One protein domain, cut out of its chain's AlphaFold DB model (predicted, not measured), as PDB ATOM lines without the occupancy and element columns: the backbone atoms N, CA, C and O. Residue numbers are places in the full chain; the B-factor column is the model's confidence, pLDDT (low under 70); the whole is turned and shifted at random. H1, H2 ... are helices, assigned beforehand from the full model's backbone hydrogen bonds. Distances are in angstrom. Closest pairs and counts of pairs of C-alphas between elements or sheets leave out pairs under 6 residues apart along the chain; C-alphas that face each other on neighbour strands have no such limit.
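AT A GLANCE: This is residues 7 to 97 of the 228 residues of an uncharacterized protein of bioreactor metagenome (UniProt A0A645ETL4). Little regular structure: residues 7 to 52, with no named element, make loops toward one end, and three crossed helices, H1, H2 and H3 in chain order, cluster at the other. The 91 printed residues hold no named strand; the class is all helix, with 32 residues in helices. The whole is compact, radius of gyration of the C-alphas 14.0 A, spans 40 by 29 by 18 A.

IN THESE COORDINATES: Find C-alpha 53 at (150.517, 177.782, 218.864); H1 runs to residue 59, 9.9 A. H2, residues 65 to 73, measures 12.6 A. H3, residues 81 to 96, 23.4 A, ends at (158.862, 183.885, 202.439).

HOW THE PARTS SIT: H1 touches H2, about perpendicular at 82 degrees; closest C-alphas Trp 54 and Asp 67, 4.8 A. H1 touches H3 at a steep 59 degrees; Ala 55 and Ala 90, 5.1 A. H2 touches H3 at 69.6 degrees, only just steep; Ala 71 and Ile 91, 5.3 A. Every O i to N i+4 pair is within hydrogen-bond range in H1 and H2, 11 of 12 in H3.

THE WHOLE: The printed part has no cut. Confidence is under 70 in 33 residues, among them 16 to 35.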
ATOM      1  N   ASN A   7     152.143 171.622 236.532       74.75
ATOM      2  CA  ASN A   7     151.340 170.437 236.837       74.75
ATOM      3  C   ASN A   7     150.220 170.266 235.785       74.75
ATOM      4  O   ASN A   7     149.281 171.073 235.774       74.75
ATOM      5  N   PRO A   8     150.268 169.217 234.940       70.62
ATOM      6  CA  PRO A   8     149.254 168.978 233.916       70.62
ATOM      7  C   PRO A   8     147.878 168.592 234.477       70.62
ATOM      8  O   PRO A   8     146.880 168.908 233.836       70.62
ATOM      9  N   GLU A   9     147.786 167.980 235.664       73.44
ATOM     10  CA  GLU A   9     146.493 167.639 236.285       73.44
ATOM     11  C   GLU A   9     145.731 168.886 236.745       73.44
ATOM     12  O   GLU A   9     144.503 168.913 236.747       73.44
ATOM     13  N   TRP A  10     146.455 169.934 237.144       69.69
ATOM     14  CA  TRP A  10     145.869 171.169 237.681       69.69
ATOM     15  C   TRP A  10     145.826 172.314 236.664       69.69
ATOM     16  O   TRP A  10     145.258 173.375 236.955       69.69
ATOM     17  N   GLY A  11     146.447 172.116 235.497       67.69
ATOM     18  CA  GLY A  11     146.485 173.083 234.403       67.69
ATOM     19  C   GLY A  11     147.210 174.388 234.746       67.69
ATOM     20  O   GLY A  11     146.830 175.440 234.236       67.69
ATOM     21  N   ARG A  12     148.189 174.360 235.663       71.69
ATOM     22  CA  ARG A  12     148.840 175.571 236.202       71.69
ATOM     23  C   ARG A  12     150.266 175.320 236.693       71.69
ATOM     24  O   ARG A  12     150.652 174.174 236.938       71.69
ATOM     25  N   PHE A  13     151.038 176.392 236.868       75.69
ATOM     26  CA  PHE A  13     152.363 176.313 237.486       75.69
ATOM     27  C   PHE A  13     152.261 176.022 238.989       75.69
ATOM     28  O   PHE A  13     151.347 176.485 239.668       75.69
ATOM     29  N   ILE A  14     153.212 175.244 239.504       74.31
ATOM     30  CA  ILE A  14     153.359 174.900 240.925       74.31
ATOM     31  C   ILE A  14     154.048 176.048 241.677       74.31
ATOM     32  O   ILE A  14     153.686 176.366 242.808       74.31
ATOM     33  N   ASN A  15     155.017 176.699 241.029       71.38
ATOM     34  CA  ASN A  15     155.775 177.815 241.589       71.38
ATOM     35  C   ASN A  15     155.224 179.153 241.079       71.38
ATOM     36  O   ASN A  15     154.896 179.273 239.899       71.38
ATOM     37  N   ALA A  16     155.166 180.148 241.966       62.06
ATOM     38  CA  ALA A  16     154.733 181.501 241.634       62.06
ATOM     39  C   ALA A  16     155.714 182.205 240.682       62.06
ATOM     40  O   ALA A  16     156.932 182.085 240.838       62.06
ATOM     41  N   ASP A  17     155.178 182.961 239.723       63.97
ATOM     42  CA  ASP A  17     155.957 183.884 238.900       63.97
ATOM     43  C   ASP A  17     156.550 185.025 239.744       63.97
ATOM     44  O   ASP A  17     155.875 185.597 240.603       63.97
ATOM     45  N   ILE A  18     157.815 185.363 239.489       62.22
ATOM     46  CA  ILE A  18     158.527 186.468 240.148       62.22
ATOM     47  C   ILE A  18     158.221 187.795 239.426       62.22
ATOM     48  O   ILE A  18     158.318 188.870 240.022       62.22
ATOM     49  N   LEU A  19     157.809 187.740 238.153       58.62
ATOM     50  CA  LEU A  19     157.425 188.897 237.346       58.62
ATOM     51  C   LEU A  19     155.934 189.209 237.536       58.62
ATOM     52  O   LEU A  19     155.085 188.867 236.717       58.62
ATOM     53  N   ILE A  20     155.602 189.897 238.630       53.59
ATOM     54  CA  ILE A  20     154.254 190.440 238.837       53.59
ATOM     55  C   ILE A  20     154.068 191.644 237.903       53.59
ATOM     56  O   ILE A  20     154.488 192.757 238.218       53.59
ATOM     57  N   ASN A  21     153.420 191.442 236.755       53.28
ATOM     58  CA  ASN A  21     152.979 192.549 235.910       53.28
ATOM     59  C   ASN A  21     151.572 193.000 236.338       53.28
ATOM     60  O   ASN A  21     150.556 192.562 235.801       53.28
ATOM     61  N   THR A  22     151.513 193.885 237.336       49.12
ATOM     62  CA  THR A  22     150.277 194.520 237.834       49.12
ATOM     63  C   THR A  22     149.659 195.513 236.850       49.12
ATOM     64  O   THR A  22     148.595 196.072 237.121       49.12
ATOM     65  N   VAL A  23     150.285 195.742 235.696       49.34
ATOM     66  CA  VAL A  23     149.841 196.736 234.729       49.34
ATOM     67  C   VAL A  23     149.039 196.032 233.630       49.34
ATOM     68  O   VAL A  23     149.585 195.547 232.647       49.34
ATOM     69  N   SER A  24     147.710 196.020 233.797       50.03
ATOM     70  CA  SER A  24     146.685 195.941 232.730       50.03
ATOM     71  C   SER A  24     146.022 194.614 232.306       50.03
ATOM     72  O   SER A  24     145.345 194.603 231.281       50.03
ATOM     73  N   SER A  25     146.040 193.521 233.082       46.78
ATOM     74  CA  SER A  25     145.054 192.447 232.826       46.78
ATOM     75  C   SER A  25     144.618 191.685 234.079       46.78
ATOM     76  O   SER A  25     145.428 191.398 234.951       46.78
ATOM     77  N   GLN A  26     143.339 191.293 234.136       52.09
ATOM     78  CA  GLN A  26     142.767 190.394 235.158       52.09
ATOM     79  C   GLN A  26     143.506 189.043 235.270       52.09
ATOM     80  O   GLN A  26     143.374 188.352 236.276       52.09
ATOM     81  N   ASN A  27     144.320 188.693 234.266       50.22
ATOM     82  CA  ASN A  27     145.155 187.494 234.239       50.22
ATOM     83  C   ASN A  27     146.596 187.739 234.730       50.22
ATOM     84  O   ASN A  27     147.234 186.787 235.168       50.22
ATOM     85  N   GLY A  28     147.098 188.982 234.721       50.53
ATOM     86  CA  GLY A  28     148.443 189.339 235.206       50.53
ATOM     87  C   GLY A  28     148.604 189.261 236.729       50.53
ATOM     88  O   GLY A  28     149.720 189.241 237.239       50.53
ATOM     89  N   SER A  29     147.494 189.172 237.467       53.22
ATOM     90  CA  SER A  29     147.484 188.952 238.921       53.22
ATOM     91  C   SER A  29     147.591 187.472 239.310       53.22
ATOM     92  O   SER A  29     147.860 187.164 240.469       53.22
ATOM     93  N   ASN A  30     147.356 186.546 238.371       63.28
ATOM     94  CA  ASN A  30     147.436 185.116 238.642       63.28
ATOM     95  C   ASN A  30     148.843 184.597 238.327       63.28
ATOM     96  O   ASN A  30     149.115 184.098 237.239       63.28
ATOM     97  N   ILE A  31     149.710 184.670 239.333       62.88
ATOM     98  CA  ILE A  31     151.116 184.233 239.299       62.88
ATOM     99  C   ILE A  31     151.312 182.725 239.051       62.88
ATOM    100  O   ILE A  31     152.448 182.273 238.933       62.88
ATOM    101  N   TYR A  32     150.227 181.946 238.975       65.56
ATOM    102  CA  TYR A  32     150.235 180.516 238.654       65.56
ATOM    103  C   TYR A  32     149.639 180.207 237.272       65.56
ATOM    104  O   TYR A  32     149.628 179.043 236.864       65.56
ATOM    105  N   ALA A  33     149.104 181.203 236.558       59.31
ATOM    106  CA  ALA A  33     148.411 180.983 235.292       59.31
ATOM    107  C   ALA A  33     149.355 180.411 234.227       59.31
ATOM    108  O   ALA A  33     150.403 180.981 233.937       59.31
ATOM    109  N   TYR A  34     148.943 179.309 233.601       64.44
ATOM    110  CA  TYR A  34     149.604 178.765 232.420       64.44
ATOM    111  C   TYR A  34     148.947 179.341 231.161       64.44
ATOM    112  O   TYR A  34     147.717 179.369 231.052       64.44
ATOM    113  N   CYS A  35     149.750 179.829 230.214       69.50
ATOM    114  CA  CYS A  35     149.277 180.308 228.912       69.50
ATOM    115  C   CYS A  35     148.167 181.374 228.944       69.50
ATOM    116  O   CYS A  35     147.286 181.362 228.086       69.50
ATOM    117  N   LEU A  36     148.167 182.272 229.939       72.19
ATOM    118  CA  LEU A  36     147.079 183.244 230.162       72.19
ATOM    119  C   LEU A  36     145.681 182.586 230.246       72.19
ATOM    120  O   LEU A  36     144.685 183.192 229.853       72.19
ATOM    121  N   ASN A  37     145.603 181.346 230.749       68.50
ATOM    122  CA  ASN A  37     144.415 180.479 230.764       68.50
ATOM    123  C   ASN A  37     143.906 180.045 229.373       68.50
ATOM    124  O   ASN A  37     142.757 179.624 229.239       68.50
ATOM    125  N   ASN A  38     144.745 180.106 228.337       69.88
ATOM    126  CA  ASN A  38     144.417 179.665 226.980       69.88
ATOM    127  C   ASN A  38     145.423 178.621 226.438       69.88
ATOM    128  O   ASN A  38     146.050 178.851 225.402       69.88
ATOM    129  N   PRO A  39     145.578 177.454 227.096       67.44
ATOM    130  CA  PRO A  39     146.559 176.429 226.711       67.44
ATOM    131  C   PRO A  39     146.257 175.737 225.371       67.44
ATOM    132  O   PRO A  39     147.092 175.017 224.836       67.44
ATOM    133  N   VAL A  40     145.055 175.931 224.819       69.56
ATOM    134  CA  VAL A  40     144.683 175.409 223.495       69.56
ATOM    135  C   VAL A  40     145.362 176.218 222.385       69.56
ATOM    136  O   VAL A  40     145.814 175.659 221.387       69.56
ATOM    137  N   ASN A  41     145.453 177.539 222.559       73.44
ATOM    138  CA  ASN A  41     145.931 178.460 221.523       73.44
ATOM    139  C   ASN A  41     147.296 179.087 221.836       73.44
ATOM    140  O   ASN A  41     147.819 179.853 221.018       73.44
ATOM    141  N   MET A  42     147.868 178.785 223.003       73.69
ATOM    142  CA  MET A  42     149.162 179.284 223.447       73.69
ATOM    143  C   MET A  42     149.957 178.190 224.170       73.69
ATOM    144  O   MET A  42     149.373 177.298 224.778       73.69
ATOM    145  N   ALA A  43     151.284 178.284 224.109       74.19
ATOM    146  CA  ALA A  43     152.242 177.405 224.773       74.19
ATOM    147  C   ALA A  43     153.310 178.244 225.493       74.19
ATOM    148  O   ALA A  43     153.806 179.216 224.927       74.19
ATOM    149  N   ASP A  44     153.654 177.884 226.729       70.12
ATOM    150  CA  ASP A  44     154.665 178.561 227.556       70.12
ATOM    151  C   ASP A  44     155.760 177.562 227.949       70.12
ATOM    152  O   ASP A  44     155.806 177.077 229.080       70.12
ATOM    153  N   ASP A  45     156.582 177.189 226.965       66.75
ATOM    154  CA  ASP A  45     157.554 176.092 227.086       66.75
ATOM    155  C   ASP A  45     158.712 176.447 228.041       66.75
ATOM    156  O   ASP A  45     159.207 175.585 228.769       66.75
ATOM    157  N   ASP A  46     159.099 177.726 228.091       66.12
ATOM    158  CA  ASP A  46     160.168 178.229 228.965       66.12
ATOM    159  C   ASP A  46     159.644 178.757 230.309       66.12
ATOM    160  O   ASP A  46     160.430 179.170 231.168       66.12
ATOM    161  N   GLY A  47     158.320 178.770 230.493       61.12
ATOM    162  CA  GLY A  47     157.676 179.351 231.661       61.12
ATOM    163  C   GLY A  47     158.068 180.813 231.835       61.12
ATOM    164  O   GLY A  47     158.457 181.191 232.938       61.12
ATOM    165  N   ASN A  48     157.988 181.637 230.790       66.12
ATOM    166  CA  ASN A  48     158.263 183.079 230.837       66.12
ATOM    167  C   ASN A  48     157.141 183.856 230.144       66.12
ATOM    168  O   ASN A  48     156.316 184.446 230.836       66.12
ATOM    169  N   ASP A  49     157.080 183.812 228.807       71.12
ATOM    170  CA  ASP A  49     155.967 184.385 228.052       71.12
ATOM    171  C   ASP A  49     155.283 183.307 227.204       71.12
ATOM    172  O   ASP A  49     155.932 182.656 226.377       71.12
ATOM    173  N   PRO A  50     153.955 183.172 227.300       73.50
ATOM    174  CA  PRO A  50     153.233 182.275 226.426       73.50
ATOM    175  C   PRO A  50     153.259 182.748 224.968       73.50
ATOM    176  O   PRO A  50     152.899 183.877 224.628       73.50
ATOM    177  N   THR A  51     153.650 181.835 224.088       80.75
ATOM    178  CA  THR A  51     153.728 182.014 222.638       80.75
ATOM    179  C   THR A  51     152.510 181.400 221.945       80.75
ATOM    180  O   THR A  51     151.964 180.405 222.418       80.75
ATOM    181  N   PRO A  52     152.033 181.961 220.826       84.50
ATOM    182  CA  PRO A  52     150.877 181.404 220.137       84.50
ATOM    183  C   PRO A  52     151.204 180.104 219.386       84.50
ATOM    184  O   PRO A  52     152.214 180.015 218.683       84.50
ATOM    185  N   THR A  53     150.297 179.121 219.447       83.50
ATOM    186  CA  THR A  53     150.517 177.782 218.864       83.50
ATOM    187  C   THR A  53     150.741 177.822 217.352       83.50
ATOM    188  O   THR A  53     151.577 177.081 216.844       83.50
ATOM    189  N   TRP A  54     150.061 178.719 216.626       83.56
ATOM    190  CA  TRP A  54     150.236 178.868 215.174       83.56
ATOM    191  C   TRP A  54     151.668 179.276 214.804       83.56
ATOM    192  O   TRP A  54     152.237 178.744 213.853       83.56
ATOM    193  N   ALA A  55     152.285 180.174 215.581       86.81
ATOM    194  CA  ALA A  55     153.653 180.620 215.330       86.81
ATOM    195  C   ALA A  55     154.618 179.460 215.566       86.81
ATOM    196  O   ALA A  55     155.468 179.161 214.731       86.81
ATOM    197  N   ARG A  56     154.408 178.733 216.665       84.25
ATOM    198  CA  ARG A  56     155.168 177.537 217.017       84.25
ATOM    199  C   ARG A  56     155.094 176.453 215.933       84.25
ATOM    200  O   ARG A  56     156.124 175.916 215.532       84.25
ATOM    201  N   ASN A  57     153.896 176.168 215.421       79.12
ATOM    202  CA  ASN A  57     153.696 175.185 214.355       79.12
ATOM    203  C   ASN A  57     154.489 175.554 213.090       79.12
ATOM    204  O   ASN A  57     155.068 174.671 212.460       79.12
ATOM    205  N   ILE A  58     154.569 176.848 212.750       81.69
ATOM    206  CA  ILE A  58     155.362 177.344 211.613       81.69
ATOM    207  C   ILE A  58     156.859 177.144 211.856       81.69
ATOM    208  O   ILE A  58     157.558 176.668 210.963       81.69
ATOM    209  N   LEU A  59     157.360 177.463 213.053       80.94
ATOM    210  CA  LEU A  59     158.785 177.319 213.373       80.94
ATOM    211  C   LEU A  59     159.253 175.854 213.380       80.94
ATOM    212  O   LEU A  59     160.378 175.585 212.963       80.94
ATOM    213  N   TYR A  60     158.412 174.921 213.835       77.44
ATOM    214  CA  TYR A  60     158.755 173.494 213.912       77.44
ATOM    215  C   TYR A  60     158.346 172.675 212.680       77.44
ATOM    216  O   TYR A  60     158.511 171.459 212.683       77.44
ATOM    217  N   GLY A  61     157.819 173.311 211.628       72.50
ATOM    218  CA  GLY A  61     157.473 172.632 210.374       72.50
ATOM    219  C   GLY A  61     156.190 171.791 210.415       72.50
ATOM    220  O   GLY A  61     155.966 170.991 209.514       72.50
ATOM    221  N   ASN A  62     155.331 171.992 211.418       74.81
ATOM    222  CA  ASN A  62     154.049 171.293 211.588       74.81
ATOM    223  C   ASN A  62     152.838 172.190 211.254       74.81
ATOM    224  O   ASN A  62     151.721 171.925 211.696       74.81
ATOM    225  N   ALA A  63     153.054 173.296 210.536       72.31
ATOM    226  CA  ALA A  63     152.023 174.289 210.248       72.31
ATOM    227  C   ALA A  63     150.992 173.827 209.217       72.31
ATOM    228  O   ALA A  63     151.317 173.325 208.141       72.31
ATOM    229  N   SER A  64     149.728 174.093 209.532       69.44
ATOM    230  CA  SER A  64     148.602 174.000 208.611       69.44
ATOM    231  C   SER A  64     148.449 175.285 207.783       69.44
ATOM    232  O   SER A  64     148.978 176.342 208.125       69.44
ATOM    233  N   ALA A  65     147.647 175.240 206.715       67.69
ATOM    234  CA  ALA A  65     147.320 176.434 205.926       67.69
ATOM    235  C   ALA A  65     146.654 177.549 206.764       67.69
ATOM    236  O   ALA A  65     146.847 178.735 206.493       67.69
ATOM    237  N   ALA A  66     145.900 177.179 207.806       74.69
ATOM    238  CA  ALA A  66     145.276 178.131 208.723       74.69
ATOM    239  C   ALA A  66     146.315 178.877 209.580       74.69
ATOM    240  O   ALA A  66     146.140 180.066 209.842       74.69
ATOM    241  N   ASP A  67     147.413 178.215 209.959       78.19
ATOM    242  CA  ASP A  67     148.492 178.826 210.742       78.19
ATOM    243  C   ASP A  67     149.218 179.909 209.931       78.19
ATOM    244  O   ASP A  67     149.425 181.020 210.420       78.19
ATOM    245  N   TYR A  68     149.523 179.626 208.659       76.81
ATOM    246  CA  TYR A  68     150.106 180.605 207.734       76.81
ATOM    247  C   TYR A  68     149.176 181.795 207.483       76.81
ATOM    248  O   TYR A  68     149.611 182.946 207.547       76.81
ATOM    249  N   ALA A  69     147.885 181.539 207.247       81.19
ATOM    250  CA  ALA A  69     146.898 182.604 207.077       81.19
ATOM    251  C   ALA A  69     146.803 183.488 208.331       81.19
ATOM    252  O   ALA A  69     146.761 184.715 208.225       81.19
ATOM    253  N   LYS A  70     146.835 182.877 209.523       85.25
ATOM    254  CA  LYS A  70     146.828 183.607 210.790       85.25
ATOM    255  C   LYS A  70     148.080 184.464 210.953       85.25
ATOM    256  O   LYS A  70     147.949 185.627 211.324       85.25
ATOM    257  N   ALA A  71     149.262 183.937 210.633       87.81
ATOM    258  CA  ALA A  71     150.514 184.689 210.682       87.81
ATOM    259  C   ALA A  71     150.462 185.954 209.806       87.81
ATOM    260  O   ALA A  71     150.891 187.024 210.227       87.81
ATOM    261  N   LEU A  72     149.881 185.862 208.608       84.88
ATOM    262  CA  LEU A  72     149.777 186.998 207.688       84.88
ATOM    263  C   LEU A  72     148.708 188.026 208.096       84.88
ATOM    264  O   LEU A  72     148.802 189.182 207.689       84.88
ATOM    265  N   SER A  73     147.712 187.634 208.896       86.81
ATOM    266  CA  SER A  73     146.608 188.514 209.296       86.81
ATOM    267  C   SER A  73     146.828 189.237 210.629       86.81
ATOM    268  O   SER A  73     146.064 190.141 210.966       86.81
ATOM    269  N   VAL A  74     147.772 188.787 211.461       86.25
ATOM    270  CA  VAL A  74     147.965 189.348 212.809       86.25
ATOM    271  C   VAL A  74     148.744 190.659 212.772       86.25
ATOM    272  O   VAL A  74     149.674 190.827 211.989       86.25
ATOM    273  N   ASN A  75     148.405 191.576 213.681       86.38
ATOM    274  CA  ASN A  75     149.242 192.738 213.964       86.38
ATOM    275  C   ASN A  75     150.441 192.290 214.824       86.38
ATOM    276  O   ASN A  75     150.228 191.909 215.979       86.38
ATOM    277  N   PRO A  76     151.690 192.361 214.327       81.75
ATOM    278  CA  PRO A  76     152.860 191.965 215.107       81.75
ATOM    279  C   PRO A  76     152.991 192.776 216.404       81.75
ATOM    280  O   PRO A  76     153.451 192.262 217.422       81.75
ATOM    281  N   ASN A  77     152.567 194.048 216.396       83.06
ATOM    282  CA  ASN A  77     152.714 194.981 217.523       83.06
ATOM    283  C   ASN A  77     151.794 194.661 218.706       83.06
ATOM    284  O   ASN A  77     151.927 195.278 219.756       83.06
ATOM    285  N   ALA A  78     150.891 193.688 218.557       83.44
ATOM    286  CA  ALA A  78     150.090 193.164 219.660       83.44
ATOM    287  C   ALA A  78     150.884 192.231 220.599       83.44
ATOM    288  O   ALA A  78     150.365 191.836 221.639       83.44
ATOM    289  N   TRP A  79     152.118 191.867 220.236       82.50
ATOM    290  CA  TRP A  79     152.969 190.939 220.980       82.50
ATOM    291  C   TRP A  79     154.202 191.662 221.532       82.50
ATOM    292  O   TRP A  79     154.763 192.532 220.864       82.50
ATOM    293  N   ALA A  80     154.649 191.276 222.728       78.69
ATOM    294  CA  ALA A  80     155.835 191.819 223.394       78.69
ATOM    295  C   ALA A  80     156.747 190.687 223.900       78.69
ATOM    296  O   ALA A  80     156.376 189.514 223.842       78.69
ATOM    297  N   GLY A  81     157.946 191.040 224.368       79.00
ATOM    298  CA  GLY A  81     158.868 190.088 224.993       79.00
ATOM    299  C   GLY A  81     159.322 188.965 224.058       79.00
ATOM    300  O   GLY A  81     159.506 189.164 222.853       79.00
ATOM    301  N   SER A  82     159.507 187.771 224.616       75.25
ATOM    302  CA  SER A  82     159.969 186.597 223.864       75.25
ATOM    303  C   SER A  82     158.936 186.118 222.832       75.25
ATOM    304  O   SER A  82     159.304 185.733 221.718       75.25
ATOM    305  N   ALA A  83     157.639 186.276 223.124       80.25
ATOM    306  CA  ALA A  83     156.553 185.958 222.197       80.25
ATOM    307  C   ALA A  83     156.594 186.799 220.912       80.25
ATOM    308  O   ALA A  83     156.300 186.280 219.831       80.25
ATOM    309  N   ARG A  84     157.018 188.068 220.994       85.38
ATOM    310  CA  ARG A  84     157.175 188.929 219.811       85.38
ATOM    311  C   ARG A  84     158.212 188.382 218.833       85.38
ATOM    312  O   ARG A  84     157.950 188.357 217.634       85.38
ATOM    313  N   SER A  85     159.347 187.908 219.342       84.75
ATOM    314  CA  SER A  85     160.420 187.330 218.523       84.75
ATOM    315  C   SER A  85     159.941 186.089 217.758       84.75
ATOM    316  O   SER A  85     160.150 185.971 216.547       84.75
ATOM    317  N   THR A  86     159.209 185.195 218.433       85.88
ATOM    318  CA  THR A  86     158.614 184.002 217.807       85.88
ATOM    319  C   THR A  86     157.575 184.375 216.748       85.88
ATOM    320  O   THR A  86     157.575 183.799 215.659       85.88
ATOM    321  N   VAL A  87     156.723 185.368 217.027       89.44
ATOM    322  CA  VAL A  87     155.728 185.882 216.073       89.44
ATOM    323  C   VAL A  87     156.392 186.493 214.842       89.44
ATOM    324  O   VAL A  87     156.031 186.130 213.727       89.44
ATOM    325  N   ASP A  88     157.393 187.359 215.005       90.62
ATOM    326  CA  ASP A  88     158.096 187.978 213.875       90.62
ATOM    327  C   ASP A  88     158.777 186.934 212.986       90.62
ATOM    328  O   ASP A  88     158.704 187.017 211.757       90.62
ATOM    329  N   ARG A  89     159.395 185.917 213.598       88.25
ATOM    330  CA  ARG A  89     160.017 184.810 212.867       88.25
ATOM    331  C   ARG A  89     158.988 183.955 212.130       88.25
ATOM    332  O   ARG A  89     159.222 183.574 210.988       88.25
ATOM    333  N   ALA A  90     157.837 183.680 212.737       88.38
ATOM    334  CA  ALA A  90     156.755 182.968 212.065       88.38
ATOM    335  C   ALA A  90     156.192 183.772 210.882       88.38
ATOM    336  O   ALA A  90     155.936 183.208 209.822       88.38
ATOM    337  N   ILE A  91     156.052 185.092 211.031       89.94
ATOM    338  CA  ILE A  91     155.583 185.989 209.968       89.94
ATOM    339  C   ILE A  91     156.593 186.071 208.825       89.94
ATOM    340  O   ILE A  91     156.193 186.062 207.663       89.94
ATOM    341  N   SER A  92     157.894 186.150 209.118       88.50
ATOM    342  CA  SER A  92     158.920 186.182 208.072       88.50
ATOM    343  C   SER A  92     158.951 184.874 207.280       88.50
ATOM    344  O   SER A  92     158.972 184.921 206.051       88.50
ATOM    345  N   ILE A  93     158.838 183.726 207.961       82.38
ATOM    346  CA  ILE A  93     158.679 182.416 207.317       82.38
ATOM    347  C   ILE A  93     157.399 182.392 206.478       82.38
ATOM    348  O   ILE A  93     157.461 182.010 205.316       82.38
ATOM    349  N   ALA A  94     156.268 182.857 207.020       84.00
ATOM    350  CA  ALA A  94     154.986 182.877 206.319       84.00
ATOM    351  C   ALA A  94     154.984 183.781 205.073       84.00
ATOM    352  O   ALA A  94     154.329 183.459 204.087       84.00
ATOM    353  N   LYS A  95     155.717 184.901 205.101       82.69
ATOM    354  CA  LYS A  95     155.898 185.802 203.950       82.69
ATOM    355  C   LYS A  95     156.846 185.226 202.898       82.69
ATOM    356  O   LYS A  95     156.648 185.463 201.712       82.69
ATOM    357  N   ALA A  96     157.890 184.519 203.330       72.44
ATOM    358  CA  ALA A  96     158.862 183.885 202.439       72.44
ATOM    359  C   ALA A  96     158.309 182.603 201.801       72.44
ATOM    360  O   ALA A  96     158.631 182.283 200.656       72.44
ATOM    361  N   SER A  97     157.455 181.875 202.519       63.19
ATOM    362  CA  SER A  97     156.676 180.788 201.949       63.19
ATOM    363  C   SER A  97     155.636 181.388 201.011       63.19
ATOM    364  O   SER A  97     154.741 182.093 201.469       63.19
TER     365      SER A  97